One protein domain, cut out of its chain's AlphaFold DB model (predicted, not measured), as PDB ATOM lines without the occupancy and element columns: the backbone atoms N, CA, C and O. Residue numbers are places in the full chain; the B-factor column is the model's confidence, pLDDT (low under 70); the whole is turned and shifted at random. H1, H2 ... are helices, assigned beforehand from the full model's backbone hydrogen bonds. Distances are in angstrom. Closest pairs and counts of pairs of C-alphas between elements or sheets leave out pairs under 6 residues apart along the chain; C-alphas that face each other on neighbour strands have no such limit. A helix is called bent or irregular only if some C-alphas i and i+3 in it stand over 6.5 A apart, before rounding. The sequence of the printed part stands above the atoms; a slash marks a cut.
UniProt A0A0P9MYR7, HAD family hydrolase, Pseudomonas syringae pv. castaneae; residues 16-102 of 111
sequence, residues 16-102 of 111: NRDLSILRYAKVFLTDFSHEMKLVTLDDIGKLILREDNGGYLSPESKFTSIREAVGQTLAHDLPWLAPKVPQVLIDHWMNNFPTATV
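AT A GLANCE: This is residues 16 to 102 of the 111 residues of the protein "HAD family hydrolase" of Pseudomonas syringae pv. castaneae (UniProt A0A0P9MYR7). Four helices are set in chain order round one core, in a skewed ring that is nearly closed: H2 folds back against the long, kinked H1, H3 folds back along H2, and H4 crosses H3 and comes back close to H1. The H4 to H1 side is the looser one, and the two ends of the printed part come near each other beyond it, the C-alphas of Asn 16 and Val 102 being 5.5 A apart. The printed part has 87 residues with four named helices, in the order H1, H2, H3, H4, and no named strand; the class is all helix. It is compact, with a radius of gyration of the C-alphas of 11.9 A, and rounded, spanning 32 by 28 by 21 A.

HOW THE PARTS SIT: H1, residues 17 to 35, and H2, residues 41 to 55, touch and form a helical hairpin. Their closest C-alphas, those of Leu 22 and Gly 45, are 5.6 A apart, and they run opposite ways at a steep tilt of 44 degrees. H2 also touches H3, residues 66 to 77, in a second helical hairpin at a shallow tilt of 30 degrees, opposite ways; the closest C-alphas, of Glu 51 and Val 70, are 5.6 A apart. H3 touches H4, residues 86 to 96, opposite ways at a steep tilt of 53 degrees, and the C-alphas of Gly 71 and Ile 90 are closest, at 4.7 A. H4 and H1 are close but not clearly touching: their closest C-alphas, of Tyr 24 and Asn 96, are 7.1 A apart. H1 and H3 are apart, and so are H2 and H4. The helix packing is mostly crossed, but only just, with one of three touching pairs at a shallow tilt. Every O i to N i+4 pair is within hydrogen-bond range in H3 and H4, against 13 of 15 in H1 and 9 of 11 in H2.

IN THESE COORDINATES: H1 is 26.6 A long from C-alpha 17 at (32.076, -30.695, 16.892) to C-alpha 35 at (35.933, -15.202, 38.116). It has a kink of 44 degrees near residue 29 and is irregular, with C-alphas 31 and 34 at 7.7 A. H2 is 19.7 A long and also irregular, with C-alphas 51 and 54 at 8.7 A. H3 is 15.8 A long, and H4, 15.4 A, ends with C-alpha 96 at (25.244, -26.248, 28.365).

THE WHOLE: The C-alphas farthest apart, of His 34 and Pro 59, are 34.5 A apart. The printed part has no cut. The link from H1 to H2 is tight, and those from H2 to H3 and from H3 to H4 are short. The mean pLDDT of the printed part is 96.4, and no printed residue is under 70.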
ATOM      1  N   ASN A  16      28.825 -30.363  13.743       92.31
ATOM      2  CA  ASN A  16      30.188 -29.868  13.650       92.31
ATOM      3  C   ASN A  16      30.738 -29.710  15.073       92.31
ATOM      4  O   ASN A  16      30.343 -28.778  15.785       92.31
ATOM      5  N   ARG A  17      31.607 -30.634  15.503       94.19
ATOM      6  CA  ARG A  17      32.076 -30.695  16.892       94.19
ATOM      7  C   ARG A  17      32.864 -29.448  17.276       94.19
ATOM      8  O   ARG A  17      32.549 -28.814  18.281       94.19
ATOM      9  N   ASP A  18      33.797 -29.039  16.426       94.88
ATOM     10  CA  ASP A  18      34.670 -27.893  16.677       94.88
ATOM     11  C   ASP A  18      33.875 -26.589  16.784       94.88
ATOM     12  O   ASP A  18      34.050 -25.818  17.729       94.88
ATOM     13  N   LEU A  19      32.930 -26.348  15.869       95.44
ATOM     14  CA  LEU A  19      32.063 -25.169  15.940       95.44
ATOM     15  C   LEU A  19      31.135 -25.211  17.160       95.44
ATOM     16  O   LEU A  19      30.845 -24.157  17.733       95.44
ATOM     17  N   SER A  20      30.695 -26.400  17.578       96.81
ATOM     18  CA  SER A  20      29.917 -26.577  18.811       96.81
ATOM     19  C   SER A  20      30.747 -26.218  20.045       96.81
ATOM     20  O   SER A  20      30.268 -25.498  20.919       96.81
ATOM     21  N   ILE A  21      32.021 -26.623  20.082       97.75
ATOM     22  CA  ILE A  21      32.975 -26.252  21.137       97.75
ATOM     23  C   ILE A  21      33.217 -24.747  21.157       97.75
ATOM     24  O   ILE A  21      33.132 -24.135  22.217       97.75
ATOM     25  N   LEU A  22      33.453 -24.117  20.006       97.19
ATOM     26  CA  LEU A  22      33.641 -22.665  19.941       97.19
ATOM     27  C   LEU A  22      32.381 -21.902  20.374       97.19
ATOM     28  O   LEU A  22      32.477 -20.841  20.994       97.19
ATOM     29  N   ARG A  23      31.188 -22.428  20.072       97.75
ATOM     30  CA  ARG A  23      29.925 -21.863  20.556       97.75
ATOM     31  C   ARG A  23      29.771 -22.045  22.065       97.75
ATOM     32  O   ARG A  23      29.402 -21.084  22.736       97.75
ATOM     33  N   TYR A  24      30.097 -23.217  22.601       98.38
ATOM     34  CA  TYR A  24      30.098 -23.469  24.041       98.38
ATOM     35  C   TYR A  24      31.111 -22.585  24.775       98.38
ATOM     36  O   TYR A  24      30.781 -22.008  25.804       98.38
ATOM     37  N   ALA A  25      32.313 -22.400  24.229       98.25
ATOM     38  CA  ALA A  25      33.350 -21.566  24.825       98.25
ATOM     39  C   ALA A  25      32.889 -20.104  24.994       98.25
ATOM     40  O   ALA A  25      33.287 -19.444  25.951       98.25
ATOM     41  N   LYS A  26      31.993 -19.607  24.124       98.12
ATOM     42  CA  LYS A  26      31.348 -18.293  24.301       98.12
ATOM     43  C   LYS A  26      30.415 -18.271  25.508       98.12
ATOM     44  O   LYS A  26      30.460 -17.313  26.266       98.12
ATOM     45  N   VAL A  27      29.596 -19.311  25.680       98.25
ATOM     46  CA  VAL A  27      28.710 -19.462  26.851       98.25
ATOM     47  C   VAL A  27      29.551 -19.523  28.125       98.25
ATOM     48  O   VAL A  27      29.367 -18.713  29.023       98.25
ATOM     49  N   PHE A  28      30.568 -20.385  28.137       98.50
ATOM     50  CA  PHE A  28      31.507 -20.517  29.245       98.50
ATOM     51  C   PHE A  28      32.175 -19.187  29.617       98.50
ATOM     52  O   PHE A  28      32.227 -18.826  30.790       98.50
ATOM     53  N   LEU A  29      32.684 -18.440  28.631       97.88
ATOM     54  CA  LEU A  29      33.311 -17.146  28.884       97.88
ATOM     55  C   LEU A  29      32.307 -16.137  29.457       97.88
ATOM     56  O   LEU A  29      32.647 -15.417  30.392       97.88
ATOM     57  N   THR A  30      31.077 -16.091  28.943       97.75
ATOM     58  CA  THR A  30      30.019 -15.238  29.505       97.75
ATOM     59  C   THR A  30      29.767 -15.566  30.975       97.75
ATOM     60  O   THR A  30      29.759 -14.657  31.804       97.75
ATOM     61  N   ASP A  31      29.639 -16.848  31.306       98.00
ATOM     62  CA  ASP A  31      29.232 -17.281  32.644       98.00
ATOM     63  C   ASP A  31      30.364 -17.166  33.674       98.00
ATOM     64  O   ASP A  31      30.105 -16.863  34.836       98.00
ATOM     65  N   PHE A  32      31.627 -17.327  33.261       97.94
ATOM     66  CA  PHE A  32      32.768 -17.408  34.179       97.94
ATOM     67  C   PHE A  32      33.799 -16.276  34.066       97.94
ATOM     68  O   PHE A  32      34.702 -16.207  34.900       97.94
ATOM     69  N   SER A  33      33.708 -15.377  33.078       96.31
ATOM     70  CA  SER A  33      34.722 -14.319  32.857       96.31
ATOM     71  C   SER A  33      35.014 -13.469  34.093       96.31
ATOM     72  O   SER A  33      36.159 -13.092  34.320       96.31
ATOM     73  N   HIS A  34      34.002 -13.204  34.915       97.00
ATOM     74  CA  HIS A  34      34.126 -12.411  36.138       97.00
ATOM     75  C   HIS A  34      34.936 -13.099  37.253       97.00
ATOM     76  O   HIS A  34      35.361 -12.437  38.199       97.00
ATOM     77  N   GLU A  35      35.169 -14.408  37.150       97.62
ATOM     78  CA  GLU A  35      35.933 -15.202  38.116       97.62
ATOM     79  C   GLU A  35      37.372 -15.488  37.661       97.62
ATOM     80  O   GLU A  35      38.108 -16.208  38.340       97.62
ATOM     81  N   MET A  36      37.788 -14.954  36.512       96.69
ATOM     82  CA  MET A  36      39.091 -15.211  35.903       96.69
ATOM     83  C   MET A  36      39.850 -13.909  35.650       96.69
ATOM     84  O   MET A  36      39.276 -12.830  35.509       96.69
ATOM     85  N   LYS A  37      41.178 -14.008  35.556       95.38
ATOM     86  CA  LYS A  37      41.976 -12.969  34.892       95.38
ATOM     87  C   LYS A  37      41.644 -12.945  33.394       95.38
ATOM     88  O   LYS A  37      40.917 -13.801  32.896       95.38
ATOM     89  N   LEU A  38      42.204 -11.972  32.671       92.56
ATOM     90  CA  LEU A  38      42.003 -11.839  31.226       92.56
ATOM     91  C   LEU A  38      42.316 -13.163  30.507       92.56
ATOM     92  O   LEU A  38      43.460 -13.610  30.496       92.56
ATOM     93  N   VAL A  39      41.285 -13.750  29.905       95.25
ATOM     94  CA  VAL A  39      41.343 -14.951  29.072       95.25
ATOM     95  C   VAL A  39      40.498 -14.707  27.830       95.25
ATOM     96  O   VAL A  39      39.460 -14.041  27.897       95.25
ATOM     97  N   THR A  40      40.948 -15.197  26.682       96.06
ATOM     98  CA  THR A  40      40.207 -15.047  25.433       96.06
ATOM     99  C   THR A  40      39.342 -16.269  25.147       96.06
ATOM    100  O   THR A  40      39.551 -17.363  25.673       96.06
ATOM    101  N   LEU A  41      38.365 -16.091  24.259       96.44
ATOM    102  CA  LEU A  41      37.570 -17.197  23.730       96.44
ATOM    103  C   LEU A  41      38.447 -18.283  23.081       96.44
ATOM    104  O   LEU A  41      38.139 -19.467  23.190       96.44
ATOM    105  N   ASP A  42      39.518 -17.872  22.401       96.38
ATOM    106  CA  ASP A  42      40.439 -18.770  21.703       96.38
ATOM    107  C   ASP A  42      41.239 -19.636  22.688       96.38
ATOM    108  O   ASP A  42      41.374 -20.838  22.469       96.38
ATOM    109  N   ASP A  43      41.674 -19.066  23.817       96.56
ATOM    110  CA  ASP A  43      42.369 -19.813  24.875       96.56
ATOM    111  C   ASP A  43      41.484 -20.937  25.436       96.56
ATOM    112  O   ASP A  43      41.907 -22.091  25.526       96.56
ATOM    113  N   ILE A  44      40.223 -20.617  25.752       97.81
ATOM    114  CA  ILE A  44      39.244 -21.590  26.261       97.81
ATOM    115  C   ILE A  44      38.947 -22.651  25.197       97.81
ATOM    116  O   ILE A  44      38.974 -23.847  25.487       97.81
ATOM    117  N   GLY A  45      38.686 -22.227  23.957       97.75
ATOM    118  CA  GLY A  45      38.393 -23.127  22.845       97.75
ATOM    119  C   GLY A  45      39.518 -24.131  22.603       97.75
ATOM    120  O   GLY A  45      39.249 -25.323  22.482       97.75
ATOM    121  N   LYS A  46      40.778 -23.682  22.608       97.38
ATOM    122  CA  LYS A  46      41.957 -24.545  22.427       97.38
ATOM    123  C   LYS A  46      42.099 -25.595  23.522       97.38
ATOM    124  O   LYS A  46      42.396 -26.745  23.204       97.38
ATOM    125  N   LEU A  47      41.877 -25.223  24.785       97.50
ATOM    126  CA  LEU A  47      41.910 -26.179  25.895       97.50
ATOM    127  C   LEU A  47      40.841 -27.259  25.719       97.50
ATOM    128  O   LEU A  47      41.144 -28.442  25.826       97.50
ATOM    129  N   ILE A  48      39.610 -26.863  25.391       97.81
ATOM    130  CA  ILE A  48      38.513 -27.814  25.206       97.81
ATOM    131  C   ILE A  48      38.768 -28.715  23.997       97.81
ATOM    132  O   ILE A  48      38.633 -29.925  24.122       97.81
ATOM    133  N   LEU A  49      39.163 -28.158  22.848       96.56
ATOM    134  CA  LEU A  49      39.448 -28.927  21.629       96.56
ATOM    135  C   LEU A  49      40.532 -29.987  21.860       96.56
ATOM    136  O   LEU A  49      40.409 -31.107  21.366       96.56
ATOM    137  N   ARG A  50      41.567 -29.649  22.640       95.56
ATOM    138  CA  ARG A  50      42.639 -30.582  23.012       95.56
ATOM    139  C   ARG A  50      42.106 -31.790  23.782       95.56
ATOM    140  O   ARG A  50      42.481 -32.912  23.463       95.56
ATOM    141  N   GLU A  51      41.264 -31.563  24.787       95.56
ATOM    142  CA  GLU A  51      40.735 -32.643  25.633       95.56
ATOM    143  C   GLU A  51      39.573 -33.407  24.978       95.56
ATOM    144  O   GLU A  51      39.403 -34.602  25.222       95.56
ATOM    145  N   ASP A  52      38.767 -32.730  24.153       95.12
ATOM    146  CA  ASP A  52      37.625 -33.321  23.450       95.12
ATOM    147  C   ASP A  52      38.060 -34.247  22.313       95.12
ATOM    148  O   ASP A  52      37.395 -35.253  22.075       95.12
ATOM    149  N   ASN A  53      39.177 -33.927  21.642       92.81
ATOM    150  CA  ASN A  53      39.805 -34.762  20.614       92.81
ATOM    151  C   ASN A  53      38.779 -35.315  19.597       92.81
ATOM    152  O   ASN A  53      38.694 -36.512  19.319       92.81
ATOM    153  N   GLY A  54      37.948 -34.411  19.068       89.56
ATOM    154  CA  GLY A  54      36.936 -34.722  18.057       89.56
ATOM    155  C   GLY A  54      35.779 -35.591  18.558       89.56
ATOM    156  O   GLY A  54      35.186 -36.306  17.756       89.56
ATOM    157  N   GLY A  55      35.462 -35.542  19.852       90.69
ATOM    158  CA  GLY A  55      34.431 -36.368  20.483       90.69
ATOM    159  C   GLY A  55      34.934 -37.717  21.008       90.69
ATOM    160  O   GLY A  55      34.121 -38.534  21.443       90.69
ATOM    161  N   TYR A  56      36.252 -37.951  21.031       91.19
ATOM    162  CA  TYR A  56      36.841 -39.209  21.490       91.19
ATOM    163  C   TYR A  56      37.902 -38.977  22.560       91.19
ATOM    164  O   TYR A  56      38.939 -38.371  22.307       91.19
ATOM    165  N   LEU A  57      37.689 -39.543  23.749       92.62
ATOM    166  CA  LEU A  57      38.686 -39.500  24.813       92.62
ATOM    167  C   LEU A  57      39.999 -40.135  24.336       92.62
ATOM    168  O   LEU A  57      39.989 -41.249  23.810       92.62
ATOM    169  N   SER A  58      41.121 -39.442  24.549       92.06
ATOM    170  CA  SER A  58      42.438 -39.996  24.223       92.06
ATOM    171  C   SER A  58      42.656 -41.344  24.935       92.06
ATOM    172  O   SER A  58      42.394 -41.429  26.137       92.06
ATOM    173  N   PRO A  59      43.188 -42.377  24.252       90.25
ATOM    174  CA  PRO A  59      43.562 -43.645  24.886       90.25
ATOM    175  C   PRO A  59      44.599 -43.496  26.007       90.25
ATOM    176  O   PRO A  59      44.694 -44.355  26.879       90.25
ATOM    177  N   GLU A  60      45.372 -42.410  25.985       92.75
ATOM    178  CA  GLU A  60      46.381 -42.076  26.997       92.75
ATOM    179  C   GLU A  60      45.812 -41.210  28.132       92.75
ATOM    180  O   GLU A  60      46.533 -40.814  29.051       92.75
ATOM    181  N   SER A  61      44.518 -40.881  28.078       92.81
ATOM    182  CA  SER A  61      43.875 -40.077  29.108       92.81
ATOM    183  C   SER A  61      43.857 -40.814  30.443       92.81
ATOM    184  O   SER A  61      43.483 -41.980  30.539       92.81
ATOM    185  N   LYS A  62      44.202 -40.090  31.510       95.06
ATOM    186  CA  LYS A  62      44.050 -40.555  32.897       95.06
ATOM    187  C   LYS A  62      42.608 -40.465  33.414       95.06
ATOM    188  O   LYS A  62      42.346 -40.865  34.545       95.06
ATOM    189  N   PHE A  63      41.708 -39.866  32.635       96.19
ATOM    190  CA  PHE A  63      40.312 -39.648  33.002       96.19
ATOM    191  C   PHE A  63      39.413 -40.727  32.409       96.19
ATOM    192  O   PHE A  63      39.795 -41.443  31.490       96.19
ATOM    193  N   THR A  64      38.191 -40.831  32.922       94.25
ATOM    194  CA  THR A  64      37.217 -41.840  32.480       94.25
ATOM    195  C   THR A  64      36.286 -41.334  31.380       94.25
ATOM    196  O   THR A  64      35.576 -42.117  30.752       94.25
ATOM    197  N   SER A  65      36.250 -40.017  31.145       96.75
ATOM    198  CA  SER A  65      35.374 -39.394  30.151       96.75
ATOM    199  C   SER A  65      35.893 -38.032  29.682       96.75
ATOM    200  O   SER A  65      36.621 -37.358  30.407       96.75
ATOM    201  N   ILE A  66      35.457 -37.592  28.495       96.12
ATOM    202  CA  ILE A  66      35.798 -36.267  27.938       96.12
ATOM    203  C   ILE A  66      35.355 -35.145  28.872       96.12
ATOM    204  O   ILE A  66      36.130 -34.244  29.157       96.12
ATOM    205  N   ARG A  67      34.128 -35.212  29.400       96.44
ATOM    206  CA  ARG A  67      33.614 -34.200  30.338       96.44
ATOM    207  C   ARG A  67      34.506 -34.049  31.571       96.44
ATOM    208  O   ARG A  67      34.690 -32.939  32.050       96.44
ATOM    209  N   GLU A  68      35.060 -35.157  32.067       97.88
ATOM    210  CA  GLU A  68      35.972 -35.152  33.206       97.88
ATOM    211  C   GLU A  68      37.313 -34.536  32.809       97.88
ATOM    212  O   GLU A  68      37.782 -33.644  33.509       97.88
ATOM    213  N   ALA A  69      37.874 -34.934  31.663       97.88
ATOM    214  CA  ALA A  69      39.102 -34.347  31.133       97.88
ATOM    215  C   ALA A  69      38.971 -32.830  30.936       97.88
ATOM    216  O   ALA A  69      39.749 -32.062  31.494       97.88
ATOM    217  N   VAL A  70      37.917 -32.391  30.245       97.81
ATOM    218  CA  VAL A  70      37.601 -30.977  30.023       97.81
ATOM    219  C   VAL A  70      37.426 -30.240  31.350       97.81
ATOM    220  O   VAL A  70      38.081 -29.226  31.573       97.81
ATOM    221  N   GLY A  71      36.581 -30.733  32.259       98.12
ATOM    222  CA  GLY A  71      36.314 -30.050  33.527       98.12
ATOM    223  C   GLY A  71      37.546 -29.938  34.430       98.12
ATOM    224  O   GLY A  71      37.755 -28.900  35.058       98.12
ATOM    225  N   GLN A  72      38.388 -30.972  34.467       98.25
ATOM    226  CA  GLN A  72      39.639 -30.975  35.230       98.25
ATOM    227  C   GLN A  72      40.670 -30.022  34.623       98.25
ATOM    228  O   GLN A  72      41.244 -29.203  35.339       98.25
ATOM    229  N   THR A  73      40.856 -30.074  33.304       97.88
ATOM    230  CA  THR A  73      41.770 -29.187  32.579       97.88
ATOM    231  C   THR A  73      41.351 -27.727  32.709       97.88
ATOM    232  O   THR A  73      42.174 -26.890  33.056       97.88
ATOM    233  N   LEU A  74      40.070 -27.394  32.521       98.31
ATOM    234  CA  LEU A  74      39.595 -26.014  32.672       98.31
ATOM    235  C   LEU A  74      39.745 -25.503  34.112       98.31
ATOM    236  O   LEU A  74      40.033 -24.326  34.316       98.31
ATOM    237  N   ALA A  75      39.575 -26.360  35.122       98.31
ATOM    238  CA  ALA A  75      39.771 -25.972  36.517       98.31
ATOM    239  C   ALA A  75      41.250 -25.721  36.857       98.31
ATOM    240  O   ALA A  75      41.543 -24.851  37.676       98.31
ATOM    241  N   HIS A  76      42.164 -26.474  36.239       97.88
ATOM    242  CA  HIS A  76      43.601 -26.394  36.495       97.88
ATOM    243  C   HIS A  76      44.311 -25.310  35.671       97.88
ATOM    244  O   HIS A  76      45.096 -24.544  36.228       97.88
ATOM    245  N   ASP A  77      44.027 -25.242  34.368       97.75
ATOM    246  CA  ASP A  77      44.826 -24.487  33.394       97.75
ATOM    247  C   ASP A  77      44.335 -23.040  33.214       97.75
ATOM    248  O   ASP A  77      45.100 -22.178  32.778       97.75
ATOM    249  N   LEU A  78      43.070 -22.742  33.537       98.06
ATOM    250  CA  LEU A  78      42.544 -21.381  33.414       98.06
ATOM    251  C   LEU A  78      42.977 -20.489  34.589       98.06
ATOM    252  O   LEU A  78      43.073 -20.946  35.732       98.06
ATOM    253  N   PRO A  79      43.195 -19.181  34.350       97.50
ATOM    254  CA  PRO A  79      43.714 -18.261  35.354       97.50
ATOM    255  C   PRO A  79      42.607 -17.749  36.292       97.50
ATOM    256  O   PRO A  79      42.302 -16.553  36.325       97.50
ATOM    257  N   TRP A  80      42.002 -18.650  37.061       98.31
ATOM    258  CA  TRP A  80      40.967 -18.318  38.038       98.31
ATOM    259  C   TRP A  80      41.483 -17.368  39.130       98.31
ATOM    260  O   TRP A  80      42.630 -17.454  39.574       98.31
ATOM    261  N   LEU A  81      40.622 -16.461  39.597       98.12
ATOM    262  CA  LEU A  81      40.910 -15.566  40.726       98.12
ATOM    263  C   LEU A  81      40.964 -16.323  42.064       98.12
ATOM    264  O   LEU A  81      41.633 -15.881  42.995       98.12
ATOM    265  N   ALA A  82      40.286 -17.469  42.142       96.88
ATOM    266  CA  ALA A  82      40.314 -18.412  43.254       96.88
ATOM    267  C   ALA A  82      40.244 -19.856  42.717       96.88
ATOM    268  O   ALA A  82      39.755 -20.052  41.605       96.88
ATOM    269  N   PRO A  83      40.696 -20.876  43.473       96.94
ATOM    270  CA  PRO A  83      40.635 -22.265  43.021       96.94
ATOM    271  C   PRO A  83      39.229 -22.673  42.570       96.94
ATOM    272  O   PRO A  83      38.256 -22.501  43.308       96.94
ATOM    273  N   LYS A  84      39.120 -23.233  41.361       97.69
ATOM    274  CA  LYS A  84      37.849 -23.702  40.807       97.69
ATOM    275  C   LYS A  84      37.670 -25.191  41.071       97.69
ATOM    276  O   LYS A  84      38.576 -25.986  40.847       97.69
ATOM    277  N   VAL A  85      36.485 -25.572  41.542       98.06
ATOM    278  CA  VAL A  85      36.131 -26.979  41.756       98.06
ATOM    279  C   VAL A  85      35.803 -27.619  40.399       98.06
ATOM    280  O   VAL A  85      34.854 -27.163  39.757       98.06
ATOM    281  N   PRO A  86      36.508 -28.684  39.967       98.12
ATOM    282  CA  PRO A  86      36.281 -29.312  38.661       98.12
ATOM    283  C   PRO A  86      34.833 -29.742  38.426       98.12
ATOM    284  O   PRO A  86      34.309 -29.549  37.334       98.12
ATOM    285  N   GLN A  87      34.153 -30.254  39.460       98.50
ATOM    286  CA  GLN A  87      32.766 -30.712  39.350       98.50
ATOM    287  C   GLN A  87      31.814 -29.614  38.850       98.50
ATOM    288  O   GLN A  87      30.949 -29.899  38.031       98.50
ATOM    289  N   VAL A  88      32.028 -28.355  39.248       98.44
ATOM    290  CA  VAL A  88      31.221 -27.217  38.771       98.44
ATOM    291  C   VAL A  88      31.334 -27.066  37.253       98.44
ATOM    292  O   VAL A  88      30.341 -26.808  36.577       98.44
ATOM    293  N   LEU A  89      32.534 -27.262  36.701       98.56
ATOM    294  CA  LEU A  89      32.782 -27.143  35.265       98.56
ATOM    295  C   LEU A  89      32.275 -28.369  34.496       98.56
ATOM    296  O   LEU A  89      31.760 -28.222  33.388       98.56
ATOM    297  N   ILE A  90      32.367 -29.562  35.094       98.50
ATOM    298  CA  ILE A  90      31.788 -30.798  34.544       98.50
ATOM    299  C   ILE A  90      30.266 -30.657  34.428       98.50
ATOM    300  O   ILE A  90      29.700 -30.930  33.369       98.50
ATOM    301  N   ASP A  91      29.603 -30.193  35.486       98.56
ATOM    302  CA  ASP A  91      28.152 -29.995  35.499       98.56
ATOM    303  C   ASP A  91      27.746 -28.907  34.499       98.56
ATOM    304  O   ASP A  91      26.795 -29.071  33.733       98.56
ATOM    305  N   HIS A  92      28.513 -27.817  34.437       98.56
ATOM    306  CA  HIS A  92      28.295 -26.756  33.462       98.56
ATOM    307  C   HIS A  92      28.410 -27.258  32.016       98.56
ATOM    308  O   HIS A  92      27.574 -26.924  31.175       98.56
ATOM    309  N   TRP A  93      29.423 -28.073  31.709       98.00
ATOM    310  CA  TRP A  93      29.559 -28.744  30.416       98.00
ATOM    311  C   TRP A  93      28.336 -29.600  30.094       98.00
ATOM    312  O   TRP A  93      27.725 -29.422  29.043       98.00
ATOM    313  N   MET A  94      27.940 -30.485  31.011       97.19
ATOM    314  CA  MET A  94      26.806 -31.393  30.818       97.19
ATOM    315  C   MET A  94      25.497 -30.648  30.530       97.19
ATOM    316  O   MET A  94      24.711 -31.098  29.697       97.19
ATOM    317  N   ASN A  95      25.284 -29.506  31.185       97.94
ATOM    318  CA  ASN A  95      24.051 -28.734  31.061       97.94
ATOM    319  C   ASN A  95      24.029 -27.805  29.836       97.94
ATOM    320  O   ASN A  95      22.956 -27.552  29.292       97.94
ATOM    321  N   ASN A  96      25.186 -27.309  29.381       97.88
ATOM    322  CA  ASN A  96      25.244 -26.248  28.365       97.88
ATOM    323  C   ASN A  96      25.879 -26.669  27.033       97.88
ATOM    324  O   ASN A  96      25.580 -26.071  26.004       97.88
ATOM    325  N   PHE A  97      26.732 -27.693  26.994       96.44
ATOM    326  CA  PHE A  97      27.331 -28.136  25.732       96.44
ATOM    327  C   PHE A  97      26.292 -28.669  24.725       96.44
ATOM    328  O   PHE A  97      26.342 -28.254  23.564       96.44
ATOM    329  N   PRO A  98      25.283 -29.479  25.119       94.50
ATOM    330  CA  PRO A  98      24.268 -29.949  24.173       94.50
ATOM    331  C   PRO A  98      23.489 -28.814  23.489       94.50
ATOM    332  O   PRO A  98      23.124 -28.931  22.319       94.50
ATOM    333  N   THR A  99      23.274 -27.688  24.179       94.62
ATOM    334  CA  THR A  99      22.559 -26.520  23.630       94.62
ATOM    335  C   THR A  99      23.430 -25.684  22.684       94.62
ATOM    336  O   THR A  99      22.915 -24.899  21.884       94.62
ATOM    337  N   ALA A 100      24.749 -25.888  22.721       95.00
ATOM    338  CA  ALA A 100      25.723 -25.259  21.838       95.00
ATOM    339  C   ALA A 100      25.960 -26.034  20.529       95.00
ATOM    340  O   ALA A 100      26.768 -25.597  19.711       95.00
ATOM    341  N   THR A 101      25.248 -27.142  20.298       93.69
ATOM    342  CA  THR A 101      25.398 -27.970  19.094       93.69
ATOM    343  C   THR A 101      25.205 -27.155  17.810       93.69
ATOM    344  O   THR A 101      24.224 -26.423  17.640       93.69
ATOM    345  N   VAL A 102      26.147 -27.298  16.882       93.19
ATOM    346  CA  VAL A 102      26.119 -26.727  15.532       93.19
ATOM    347  C   VAL A 102      25.973 -27.869  14.534       93.19
ATOM    348  O   VAL A 102      26.685 -28.862  14.622       93.19
TER     349      VAL A 102